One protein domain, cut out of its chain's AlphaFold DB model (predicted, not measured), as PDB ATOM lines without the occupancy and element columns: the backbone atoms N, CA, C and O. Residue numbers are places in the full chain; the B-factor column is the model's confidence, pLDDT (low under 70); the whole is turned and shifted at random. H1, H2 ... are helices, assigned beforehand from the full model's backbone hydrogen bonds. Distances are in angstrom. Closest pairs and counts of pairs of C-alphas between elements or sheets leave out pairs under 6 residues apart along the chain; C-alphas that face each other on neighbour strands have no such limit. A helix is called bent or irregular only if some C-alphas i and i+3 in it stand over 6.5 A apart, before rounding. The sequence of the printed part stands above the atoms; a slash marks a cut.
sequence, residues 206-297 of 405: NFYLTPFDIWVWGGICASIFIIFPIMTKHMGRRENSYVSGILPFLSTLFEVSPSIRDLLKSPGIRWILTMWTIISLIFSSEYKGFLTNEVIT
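AT A GLANCE: This is residues 206 to 297 of the 405 residues of an uncharacterized protein of Folsomia candida (UniProt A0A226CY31). Two long helices, H1 and H3, run opposite ways along a rod, and the shorter H2 folds back from H1 and bridges slantwise to H3. The 92 printed residues, with three named helices in the order H1, H2, H3 and no named strand, are all helix in class and only just loose, close to compact, with a radius of gyration of the C-alphas of 15.0 A and spans of 50 by 20 by 18 A.

IN THESE COORDINATES: H1, residues 214 to 238, begins at C-alpha (164.213, 181.635, 116.612) and measures 36.6 A; it has a kink of 45 degrees near residue 232 and is irregular, C-alphas 234 and 237 being 9.0 A apart. H2, residues 242 to 253, measures 18.1 A and is only just irregular, with C-alphas 245 and 248 6.7 A apart. H3, residues 267 to 296, measures 43.2 A and ends at C-alpha (158.204, 194.848, 99.420).

HOW THE PARTS SIT: H1, with residues 224 to 235 alone, touches H2 in a helical hairpin, a steep tilt of 44 degrees, opposite ways; the closest C-alphas, of Thr 232 and Gly 245, are 5.9 A apart. H2, with residues 249 to 253 alone, touches residues 273 to 284 of H3, a steep tilt of 49 degrees, the same way; the closest C-alphas, of Leu 253 and Ser 280, are 5.0 A apart. H1 and H3 are close but not clearly touching, C-alphas 231 and 269 being closest at 7.7 A, a shallow tilt of 30 degrees. Each O i to N i+4 pair is within hydrogen-bond range in H3, against 16 of 21 in H1 and 5 of 8 in H2.

THE WHOLE: The two farthest C-alphas, of Arg 238 and Thr 297, are 50.7 A apart. The printed part has no cut; the link from H2 to H3, residues 254 to 266, is long. Residues 236 to 241 and 297 have pLDDT under 70.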
ATOM      1  N   ASN A 206     166.933 180.910 103.828       79.94
ATOM      2  CA  ASN A 206     166.846 181.528 105.142       79.94
ATOM      3  C   ASN A 206     165.859 182.704 105.217       79.94
ATOM      4  O   ASN A 206     165.319 182.945 106.286       79.94
ATOM      5  N   PHE A 207     165.576 183.391 104.105       81.69
ATOM      6  CA  PHE A 207     164.594 184.479 104.052       81.69
ATOM      7  C   PHE A 207     163.174 184.046 104.464       81.69
ATOM      8  O   PHE A 207     162.389 184.841 104.955       81.69
ATOM      9  N   TYR A 208     162.823 182.766 104.315       86.00
ATOM     10  CA  TYR A 208     161.533 182.263 104.802       86.00
ATOM     11  C   TYR A 208     161.521 182.016 106.319       86.00
ATOM     12  O   TYR A 208     160.463 181.846 106.915       86.00
ATOM     13  N   LEU A 209     162.690 181.970 106.961       87.12
ATOM     14  CA  LEU A 209     162.821 181.740 108.400       87.12
ATOM     15  C   LEU A 209     163.071 183.036 109.180       87.12
ATOM     16  O   LEU A 209     162.740 183.078 110.363       87.12
ATOM     17  N   THR A 210     163.600 184.078 108.527       86.12
ATOM     18  CA  THR A 210     163.886 185.399 109.113       86.12
ATOM     19  C   THR A 210     162.693 186.190 109.653       86.12
ATOM     20  O   THR A 210     162.932 186.933 110.603       86.12
ATOM     21  N   PRO A 211     161.438 186.054 109.163       87.00
ATOM     22  CA  PRO A 211     160.346 186.919 109.614       87.00
ATOM     23  C   PRO A 211     160.047 186.801 111.110       87.00
ATOM     24  O   PRO A 211     159.454 187.701 111.700       87.00
ATOM     25  N   PHE A 212     160.450 185.691 111.730       90.12
ATOM     26  CA  PHE A 212     160.317 185.486 113.159       90.12
ATOM     27  C   PHE A 212     161.640 185.131 113.810       90.12
ATOM     28  O   PHE A 212     162.470 184.413 113.255       90.12
ATOM     29  N   ASP A 213     161.775 185.574 115.056       92.44
ATOM     30  CA  ASP A 213     162.884 185.181 115.906       92.44
ATOM     31  C   ASP A 213     162.858 183.663 116.168       92.44
ATOM     32  O   ASP A 213     161.799 183.024 116.238       92.44
ATOM     33  N   ILE A 214     164.034 183.070 116.366       91.69
ATOM     34  CA  ILE A 214     164.213 181.635 116.612       91.69
ATOM     35  C   ILE A 214     163.401 181.154 117.823       91.69
ATOM     36  O   ILE A 214     162.925 180.018 117.859       91.69
ATOM     37  N   TRP A 215     163.184 182.037 118.800       95.25
ATOM     38  CA  TRP A 215     162.378 181.772 119.990       95.25
ATOM     39  C   TRP A 215     160.907 181.526 119.670       95.25
ATOM     40  O   TRP A 215     160.276 180.679 120.301       95.25
ATOM     41  N   VAL A 216     160.366 182.225 118.673       92.94
ATOM     42  CA  VAL A 216     158.972 182.070 118.247       92.94
ATOM     43  C   VAL A 216     158.782 180.705 117.589       92.94
ATOM     44  O   VAL A 216     157.867 179.964 117.951       92.94
ATOM     45  N   TRP A 217     159.708 180.316 116.709       92.75
ATOM     46  CA  TRP A 217     159.745 178.970 116.131       92.75
ATOM     47  C   TRP A 217     159.881 177.889 117.207       92.75
ATOM     48  O   TRP A 217     159.164 176.885 117.179       92.75
ATOM     49  N   GLY A 218     160.746 178.115 118.200       95.19
ATOM     50  CA  GLY A 218     160.879 177.249 119.370       95.19
ATOM     51  C   GLY A 218     159.568 177.107 120.149       95.19
ATOM     52  O   GLY A 218     159.185 175.990 120.503       95.19
ATOM     53  N   GLY A 219     158.842 178.210 120.354       94.38
ATOM     54  CA  GLY A 219     157.529 178.230 121.002       94.38
ATOM     55  C   GLY A 219     156.476 177.422 120.243       94.38
ATOM     56  O   GLY A 219     155.746 176.638 120.853       94.38
ATOM     57  N   ILE A 220     156.444 177.528 118.912       91.50
ATOM     58  CA  ILE A 220     155.542 176.727 118.072       91.50
ATOM     59  C   ILE A 220     155.877 175.248 118.183       91.50
ATOM     60  O   ILE A 220     154.993 174.448 118.492       91.50
ATOM     61  N   CYS A 221     157.145 174.878 118.007       92.19
ATOM     62  CA  CYS A 221     157.583 173.495 118.155       92.19
ATOM     63  C   CYS A 221     157.204 172.944 119.537       92.19
ATOM     64  O   CYS A 221     156.587 171.883 119.625       92.19
ATOM     65  N   ALA A 222     157.487 173.687 120.611       94.69
ATOM     66  CA  ALA A 222     157.130 173.297 121.971       94.69
ATOM     67  C   ALA A 222     155.613 173.118 122.148       94.69
ATOM     68  O   ALA A 222     155.175 172.122 122.725       94.69
ATOM     69  N   SER A 223     154.799 174.029 121.608       92.56
ATOM     70  CA  SER A 223     153.337 173.925 121.679       92.56
ATOM     71  C   SER A 223     152.802 172.683 120.957       92.56
ATOM     72  O   SER A 223     151.969 171.963 121.512       92.56
ATOM     73  N   ILE A 224     153.354 172.350 119.784       90.88
ATOM     74  CA  ILE A 224     153.028 171.123 119.046       90.88
ATOM     75  C   ILE A 224     153.414 169.891 119.877       90.88
ATOM     76  O   ILE A 224     152.604 168.974 120.021       90.88
ATOM     77  N   PHE A 225     154.608 169.885 120.483       91.25
ATOM     78  CA  PHE A 225     155.066 168.796 121.352       91.25
ATOM     79  C   PHE A 225     154.202 168.612 122.607       91.25
ATOM     80  O   PHE A 225     154.060 167.481 123.067       91.25
ATOM     81  N   ILE A 226     153.599 169.676 123.145       91.88
ATOM     82  CA  ILE A 226     152.684 169.602 124.299       91.88
ATOM     83  C   ILE A 226     151.300 169.090 123.881       91.88
ATOM     84  O   ILE A 226     150.694 168.279 124.586       91.88
ATOM     85  N   ILE A 227     150.788 169.531 122.731       89.12
ATOM     86  CA  ILE A 227     149.460 169.138 122.235       89.12
ATOM     87  C   ILE A 227     149.463 167.680 121.750       89.12
ATOM     88  O   ILE A 227     148.496 166.944 121.965       89.12
ATOM     89  N   PHE A 228     150.565 167.226 121.153       88.12
ATOM     90  CA  PHE A 228     150.719 165.876 120.615       88.12
ATOM     91  C   PHE A 228     150.357 164.728 121.591       88.12
ATOM     92  O   PHE A 228     149.521 163.889 121.233       88.12
ATOM     93  N   PRO A 229     150.894 164.643 122.827       88.62
ATOM     94  CA  PRO A 229     150.542 163.583 123.775       88.62
ATOM     95  C   PRO A 229     149.075 163.647 124.225       88.62
ATOM     96  O   PRO A 229     148.444 162.610 124.436       88.62
ATOM     97  N   ILE A 230     148.504 164.851 124.339       87.44
ATOM     98  CA  ILE A 230     147.094 165.039 124.713       87.44
ATOM     99  C   ILE A 230     146.188 164.449 123.626       87.44
ATOM    100  O   ILE A 230     145.236 163.721 123.921       87.44
ATOM    101  N   MET A 231     146.525 164.706 122.363       81.81
ATOM    102  CA  MET A 231     145.758 164.240 121.210       81.81
ATOM    103  C   MET A 231     145.902 162.743 120.961       81.81
ATOM    104  O   MET A 231     144.899 162.056 120.762       81.81
ATOM    105  N   THR A 232     147.122 162.211 121.043       83.88
ATOM    106  CA  THR A 232     147.375 160.769 120.881       83.88
ATOM    107  C   THR A 232     146.679 159.944 121.964       83.88
ATOM    108  O   THR A 232     146.115 158.889 121.666       83.88
ATOM    109  N   LYS A 233     146.607 160.451 123.202       84.62
ATOM    110  CA  LYS A 233     145.810 159.832 124.273       84.62
ATOM    111  C   LYS A 233     144.313 159.832 123.952       84.62
ATOM    112  O   LYS A 233     143.628 158.851 124.237       84.62
ATOM    113  N   HIS A 234     143.802 160.916 123.372       78.88
ATOM    114  CA  HIS A 234     142.375 161.087 123.111       78.88
ATOM    115  C   HIS A 234     141.851 160.342 121.880       78.88
ATOM    116  O   HIS A 234     140.704 159.896 121.905       78.88
ATOM    117  N   MET A 235     142.655 160.182 120.827       75.44
ATOM    118  CA  MET A 235     142.247 159.407 119.645       75.44
ATOM    119  C   MET A 235     142.151 157.905 119.933       75.44
ATOM    120  O   MET A 235     141.453 157.179 119.225       75.44
ATOM    121  N   GLY A 236     142.775 157.446 121.023       64.88
ATOM    122  CA  GLY A 236     142.772 156.045 121.418       64.88
ATOM    123  C   GLY A 236     143.491 155.156 120.399       64.88
ATOM    124  O   GLY A 236     143.775 155.536 119.269       64.88
ATOM    125  N   ARG A 237     143.768 153.909 120.784       60.41
ATOM    126  CA  ARG A 237     144.447 152.897 119.945       60.41
ATOM    127  C   ARG A 237     143.698 152.499 118.655       60.41
ATOM    128  O   ARG A 237     144.085 151.526 118.020       60.41
ATOM    129  N   ARG A 238     142.598 153.170 118.291       57.69
ATOM    130  CA  ARG A 238     141.725 152.742 117.185       57.69
ATOM    131  C   ARG A 238     142.346 152.944 115.806       57.69
ATOM    132  O   ARG A 238     142.011 152.189 114.903       57.69
ATOM    133  N   GLU A 239     143.282 153.875 115.668       56.47
ATOM    134  CA  GLU A 239     144.084 154.044 114.458       56.47
ATOM    135  C   GLU A 239     145.561 154.020 114.855       56.47
ATOM    136  O   GLU A 239     146.045 154.908 115.551       56.47
ATOM    137  N   ASN A 240     146.294 152.985 114.439       56.59
ATOM    138  CA  ASN A 240     147.699 152.728 114.803       56.59
ATOM    139  C   ASN A 240     148.712 153.765 114.269       56.59
ATOM    140  O   ASN A 240     149.911 153.499 114.237       56.59
ATOM    141  N   SER A 241     148.266 154.944 113.840       69.19
ATOM    142  CA  SER A 241     149.134 155.965 113.271       69.19
ATOM    143  C   SER A 241     149.151 157.198 114.161       69.19
ATOM    144  O   SER A 241     148.277 158.057 114.075       69.19
ATOM    145  N   TYR A 242     150.196 157.322 114.983       74.56
ATOM    146  CA  TYR A 242     150.519 158.552 115.719       74.56
ATOM    147  C   TYR A 242     150.559 159.791 114.804       74.56
ATOM    148  O   TYR A 242     150.270 160.903 115.239       74.56
ATOM    149  N   VAL A 243     150.860 159.587 113.517       76.94
ATOM    150  CA  VAL A 243     150.881 160.624 112.481       76.94
ATOM    151  C   VAL A 243     149.476 161.179 112.203       76.94
ATOM    152  O   VAL A 243     149.335 162.380 111.987       76.94
ATOM    153  N   SER A 244     148.428 160.349 112.289       77.94
ATOM    154  CA  SER A 244     147.029 160.770 112.079       77.94
ATOM    155  C   SER A 244     146.589 161.836 113.091       77.94
ATOM    156  O   SER A 244     145.825 162.737 112.757       77.94
ATOM    157  N   GLY A 245     147.122 161.799 114.318       80.00
ATOM    158  CA  GLY A 245     146.741 162.751 115.364       80.00
ATOM    159  C   GLY A 245     147.406 164.119 115.287       80.00
ATOM    160  O   GLY A 245     146.829 165.093 115.770       80.00
ATOM    161  N   ILE A 246     148.586 164.217 114.668       85.50
ATOM    162  CA  ILE A 246     149.311 165.491 114.540       85.50
ATOM    163  C   ILE A 246     148.968 166.231 113.244       85.50
ATOM    164  O   ILE A 246     148.980 167.462 113.214       85.50
ATOM    165  N   LEU A 247     148.619 165.486 112.188       86.31
ATOM    166  CA  LEU A 247     148.321 166.033 110.866       86.31
ATOM    167  C   LEU A 247     147.273 167.157 110.896       86.31
ATOM    168  O   LEU A 247     147.493 168.164 110.225       86.31
ATOM    169  N   PRO A 248     146.182 167.059 111.686       86.50
ATOM    170  CA  PRO A 248     145.192 168.123 111.749       86.50
ATOM    171  C   PRO A 248     145.754 169.453 112.258       86.50
ATOM    172  O   PRO A 248     145.444 170.501 111.699       86.50
ATOM    173  N   PHE A 249     146.629 169.417 113.261       86.88
ATOM    174  CA  PHE A 249     147.235 170.614 113.853       86.88
ATOM    175  C   PHE A 249     148.253 171.256 112.918       86.88
ATOM    176  O   PHE A 249     148.288 172.481 112.783       86.88
ATOM    177  N   LEU A 250     149.040 170.425 112.233       89.50
ATOM    178  CA  LEU A 250     149.933 170.899 111.182       89.50
ATOM    179  C   LEU A 250     149.130 171.512 110.034       89.50
ATOM    180  O   LEU A 250     149.458 172.602 109.584       89.50
ATOM    181  N   SER A 251     148.036 170.875 109.609       91.19
ATOM    182  CA  SER A 251     147.215 171.400 108.517       91.19
ATOM    183  C   SER A 251     146.621 172.774 108.843       91.19
ATOM    184  O   SER A 251     146.747 173.673 108.018       91.19
ATOM    185  N   THR A 252     146.110 172.998 110.063       90.88
ATOM    186  CA  THR A 252     145.617 174.329 110.465       90.88
ATOM    187  C   THR A 252     146.711 175.394 110.491       90.88
ATOM    188  O   THR A 252     146.414 176.552 110.216       90.88
ATOM    189  N   LEU A 253     147.961 175.021 110.793       90.94
ATOM    190  CA  LEU A 253     149.096 175.950 110.790       90.94
ATOM    191  C   LEU A 253     149.426 176.434 109.370       90.94
ATOM    192  O   LEU A 253     149.819 177.579 109.175       90.94
ATOM    193  N   PHE A 254     149.188 175.580 108.373       91.19
ATOM    194  CA  PHE A 254     149.281 175.917 106.950       91.19
ATOM    195  C   PHE A 254     147.961 176.439 106.364       91.19
ATOM    196  O   PHE A 254     147.804 176.451 105.146       91.19
ATOM    197  N   GLU A 255     147.001 176.834 107.209       90.69
ATOM    198  CA  GLU A 255     145.655 177.282 106.812       90.69
ATOM    199  C   GLU A 255     144.867 176.259 105.970       90.69
ATOM    200  O   GLU A 255     143.873 176.582 105.317       90.69
ATOM    201  N   VAL A 256     145.273 174.991 106.007       91.50
ATOM    202  CA  VAL A 256     144.560 173.891 105.367       91.50
ATOM    203  C   VAL A 256     143.500 173.386 106.336       91.50
ATOM    204  O   VAL A 256     143.790 172.990 107.465       91.50
ATOM    205  N   SER A 257     142.246 173.387 105.888       85.12
ATOM    206  CA  SER A 257     141.131 172.867 106.680       85.12
ATOM    207  C   SER A 257     141.333 171.374 106.963       85.12
ATOM    208  O   SER A 257     141.378 170.587 106.013       85.12
ATOM    209  N   PRO A 258     141.424 170.941 108.233       82.50
ATOM    210  CA  PRO A 258     141.616 169.533 108.522       82.50
ATOM    211  C   PRO A 258     140.320 168.751 108.305       82.50
ATOM    212  O   PRO A 258     139.212 169.254 108.515       82.50
ATOM    213  N   SER A 259     140.443 167.473 107.958       81.06
ATOM    214  CA  SER A 259     139.317 166.536 108.006       81.06
ATOM    215  C   SER A 259     139.175 165.996 109.433       81.06
ATOM    216  O   SER A 259     139.827 165.031 109.813       81.06
ATOM    217  N   ILE A 260     138.364 166.664 110.259       76.75
ATOM    218  CA  ILE A 260     138.301 166.459 111.728       76.75
ATOM    219  C   ILE A 260     136.937 165.956 112.220       76.75
ATOM    220  O   ILE A 260     136.643 166.028 113.415       76.75
ATOM    221  N   ARG A 261     136.088 165.430 111.325       78.25
ATOM    222  CA  ARG A 261     134.693 165.058 111.652       78.25
ATOM    223  C   ARG A 261     134.576 164.155 112.887       78.25
ATOM    224  O   ARG A 261     133.660 164.342 113.682       78.25
ATOM    225  N   ASP A 262     135.511 163.228 113.083       76.69
ATOM    226  CA  ASP A 262     135.484 162.305 114.224       76.69
ATOM    227  C   ASP A 262     136.104 162.868 115.511       76.69
ATOM    228  O   ASP A 262     135.673 162.517 116.610       76.69
ATOM    229  N   LEU A 263     137.050 163.798 115.386       74.38
ATOM    230  CA  LEU A 263     137.763 164.442 116.497       74.38
ATOM    231  C   LEU A 263     136.901 165.478 117.238       74.38
ATOM    232  O   LEU A 263     137.063 165.686 118.440       74.38
ATOM    233  N   LEU A 264     135.932 166.078 116.543       80.62
ATOM    234  CA  LEU A 264     134.992 167.065 117.092       80.62
ATOM    235  C   LEU A 264     133.950 166.475 118.062       80.62
ATOM    236  O   LEU A 264     133.216 167.235 118.695       80.62
ATOM    237  N   LYS A 265     133.879 165.143 118.205       85.25
ATOM    238  CA  LYS A 265     132.920 164.468 119.100       85.25
ATOM    239  C   LYS A 265     133.229 164.686 120.585       85.25
ATOM    240  O   LYS A 265     132.322 164.603 121.408       85.25
ATOM    241  N   SER A 266     134.486 164.970 120.935       86.00
ATOM    242  CA  SER A 266     134.886 165.262 122.315       86.00
ATOM    243  C   SER A 266     134.879 166.775 122.574       86.00
ATOM    244  O   SER A 266     135.603 167.508 121.890       86.00
ATOM    245  N   PRO A 267     134.126 167.273 123.574       88.00
ATOM    246  CA  PRO A 267     134.032 168.707 123.844       88.00
ATOM    247  C   PRO A 267     135.382 169.324 124.243       88.00
ATOM    248  O   PRO A 267     135.667 170.453 123.857       88.00
ATOM    249  N   GLY A 268     136.241 168.582 124.951       88.31
ATOM    250  CA  GLY A 268     137.572 169.065 125.342       88.31
ATOM    251  C   GLY A 268     138.505 169.268 124.145       88.31
ATOM    252  O   GLY A 268     139.146 170.307 124.024       88.31
ATOM    253  N   ILE A 269     138.514 168.313 123.210       86.56
ATOM    254  CA  ILE A 269     139.327 168.396 121.986       86.56
ATOM    255  C   ILE A 269     138.857 169.558 121.114       86.56
ATOM    256  O   ILE A 269     139.681 170.285 120.565       86.56
ATOM    257  N   ARG A 270     137.540 169.771 121.021       88.75
ATOM    258  CA  ARG A 270     136.971 170.892 120.268       88.75
ATOM    259  C   ARG A 270     137.494 172.238 120.770       88.75
ATOM    260  O   ARG A 270     137.857 173.074 119.947       88.75
ATOM    261  N   TRP A 271     137.568 172.443 122.084       91.69
ATOM    262  CA  TRP A 271     138.124 173.673 122.658       91.69
ATOM    263  C   TRP A 271     139.610 173.843 122.346       91.69
ATOM    264  O   TRP A 271     140.009 174.914 121.890       91.69
ATOM    265  N   ILE A 272     140.408 172.784 122.518       91.06
ATOM    266  CA  ILE A 272     141.849 172.803 122.214       91.06
ATOM    267  C   ILE A 272     142.080 173.140 120.741       91.06
ATOM    268  O   ILE A 272     142.862 174.032 120.427       91.06
ATOM    269  N   LEU A 273     141.362 172.472 119.840       89.81
ATOM    270  CA  LEU A 273     141.475 172.701 118.407       89.81
ATOM    271  C   LEU A 273     141.017 174.117 118.021       89.81
ATOM    272  O   LEU A 273     141.645 174.755 117.182       89.81
ATOM    273  N   THR A 274     139.957 174.637 118.646       91.88
ATOM    274  CA  THR A 274     139.475 176.005 118.389       91.88
ATOM    275  C   THR A 274     140.533 177.032 118.789       91.88
ATOM    276  O   THR A 274     140.872 177.898 117.987       91.88
ATOM    277  N   MET A 275     141.112 176.898 119.986       93.19
ATOM    278  CA  MET A 275     142.195 177.773 120.443       93.19
ATOM    279  C   MET A 275     143.434 177.651 119.555       93.19
ATOM    280  O   MET A 275     143.998 178.663 119.150       93.19
ATOM    281  N   TRP A 276     143.813 176.428 119.177       93.69
ATOM    282  CA  TRP A 276     144.916 176.191 118.247       93.69
ATOM    283  C   TRP A 276     144.691 176.847 116.883       93.69
ATOM    284  O   TRP A 276     145.610 177.438 116.322       93.69
ATOM    285  N   THR A 277     143.465 176.786 116.364       92.75
ATOM    286  CA  THR A 277     143.101 177.411 115.086       92.75
ATOM    287  C   THR A 277     143.204 178.931 115.177       92.75
ATOM    288  O   THR A 277     143.757 179.549 114.275       92.75
ATOM    289  N   ILE A 278     142.736 179.537 116.274       94.75
ATOM    290  CA  ILE A 278     142.865 180.986 116.504       94.75
ATOM    291  C   ILE A 278     144.342 181.395 116.555       94.75
ATOM    292  O   ILE A 278     144.734 182.340 115.877       94.75
ATOM    293  N   ILE A 279     145.166 180.659 117.306       93.44
ATOM    294  CA  ILE A 279     146.611 180.917 117.395       93.44
ATOM    295  C   ILE A 279     147.269 180.772 116.019       93.44
ATOM    296  O   ILE A 279     148.026 181.646 115.611       93.44
ATOM    297  N   SER A 280     146.939 179.706 115.283       94.38
ATOM    298  CA  SER A 280     147.469 179.454 113.939       94.38
ATOM    299  C   SER A 280     147.113 180.579 112.967       94.38
ATOM    300  O   SER A 280     147.972 180.999 112.204       94.38
ATOM    301  N   LEU A 281     145.882 181.102 113.027       94.44
ATOM    302  CA  LEU A 281     145.424 182.209 112.183       94.44
ATOM    303  C   LEU A 281     146.143 183.525 112.487       94.44
ATOM    304  O   LEU A 281     146.500 184.253 111.563       94.44
ATOM    305  N   ILE A 282     146.344 183.844 113.768       94.69
ATOM    306  CA  ILE A 282     147.112 185.033 114.168       94.69
ATOM    307  C   ILE A 282     148.541 184.893 113.644       94.69
ATOM    308  O   ILE A 282     149.041 185.780 112.955       94.69
ATOM    309  N   PHE A 283     149.153 183.735 113.891       93.81
ATOM    310  CA  PHE A 283     150.526 183.463 113.494       93.81
ATOM    311  C   PHE A 283     150.727 183.517 111.975       93.81
ATOM    312  O   PHE A 283     151.652 184.170 111.496       93.81
ATOM    313  N   SER A 284     149.850 182.878 111.198       93.94
ATOM    314  CA  SER A 284     149.944 182.872 109.737       93.94
ATOM    315  C   SER A 284     149.710 184.261 109.137       93.94
ATOM    316  O   SER A 284     150.362 184.627 108.157       93.94
ATOM    317  N   SER A 285     148.822 185.057 109.741       94.19
ATOM    318  CA  SER A 285     148.552 186.436 109.319       94.19
ATOM    319  C   SER A 285     149.751 187.347 109.572       94.19
ATOM    320  O   SER A 285     150.159 188.080 108.669       94.19
ATOM    321  N   GLU A 286     150.354 187.271 110.761       94.19
ATOM    322  CA  GLU A 286     151.559 188.037 111.090       94.19
ATOM    323  C   GLU A 286     152.749 187.605 110.233       94.19
ATOM    324  O   GLU A 286     153.420 188.462 109.662       94.19
ATOM    325  N   TYR A 287     152.956 186.297 110.049       94.12
ATOM    326  CA  TYR A 287     154.028 185.764 109.204       94.12
ATOM    327  C   TYR A 287     153.970 186.342 107.792       94.12
ATOM    328  O   TYR A 287     154.964 186.844 107.271       94.12
ATOM    329  N   LYS A 288     152.784 186.302 107.173       92.50
ATOM    330  CA  LYS A 288     152.566 186.871 105.841       92.50
ATOM    331  C   LYS A 288     152.785 188.381 105.840       92.50
ATOM    332  O   LYS A 288     153.359 188.893 104.885       92.50
ATOM    333  N   GLY A 289     152.354 189.088 106.884       91.94
ATOM    334  CA  GLY A 289     152.582 190.526 107.036       91.94
ATOM    335  C   GLY A 289     154.069 190.881 107.078       91.94
ATOM    336  O   GLY A 289     154.515 191.734 106.316       91.94
ATOM    337  N   PHE A 290     154.853 190.185 107.898       89.88
ATOM    338  CA  PHE A 290     156.300 190.396 107.974       89.88
ATOM    339  C   PHE A 290     157.006 190.003 106.683       89.88
ATOM    340  O   PHE A 290     157.767 190.801 106.147       89.88
ATOM    341  N   LEU A 291     156.697 188.825 106.134       88.62
ATOM    342  CA  LEU A 291     157.298 188.359 104.889       88.62
ATOM    343  C   LEU A 291     157.000 189.322 103.732       88.62
ATOM    344  O   LEU A 291     157.891 189.657 102.961       88.62
ATOM    345  N   THR A 292     155.758 189.798 103.604       87.75
ATOM    346  CA  THR A 292     155.408 190.775 102.560       87.75
ATOM    347  C   THR A 292     156.087 192.114 102.787       87.75
ATOM    348  O   THR A 292     156.570 192.686 101.817       87.75
ATOM    349  N   ASN A 293     156.183 192.591 104.030       85.06
ATOM    350  CA  ASN A 293     156.936 193.803 104.325       85.06
ATOM    351  C   ASN A 293     158.401 193.646 103.920       85.06
ATOM    352  O   ASN A 293     158.864 194.485 103.166       85.06
ATOM    353  N   GLU A 294     159.086 192.564 104.303       79.69
ATOM    354  CA  GLU A 294     160.491 192.353 103.925       79.69
ATOM    355  C   GLU A 294     160.694 192.199 102.409       79.69
ATOM    356  O   GLU A 294     161.697 192.669 101.879       79.69
ATOM    357  N   VAL A 295     159.755 191.567 101.691       80.38
ATOM    358  CA  VAL A 295     159.831 191.447 100.221       80.38
ATOM    359  C   VAL A 295     159.569 192.787  99.526       80.38
ATOM    360  O   VAL A 295     160.152 193.058  98.478       80.38
ATOM    361  N   ILE A 296     158.653 193.602 100.059       75.12
ATOM    362  CA  ILE A 296     158.204 194.848  99.420       75.12
ATOM    363  C   ILE A 296     159.100 196.028  99.798       75.12
ATOM    364  O   ILE A 296     159.273 196.929  98.977       75.12
ATOM    365  N   THR A 297     159.667 196.058 101.007       69.81
ATOM    366  CA  THR A 297     160.647 197.082 101.371       69.81
ATOM    367  C   THR A 297     161.929 196.808 100.595       69.81
ATOM    368  O   THR A 297     162.550 195.770 100.835       69.81
TER     369      THR A 297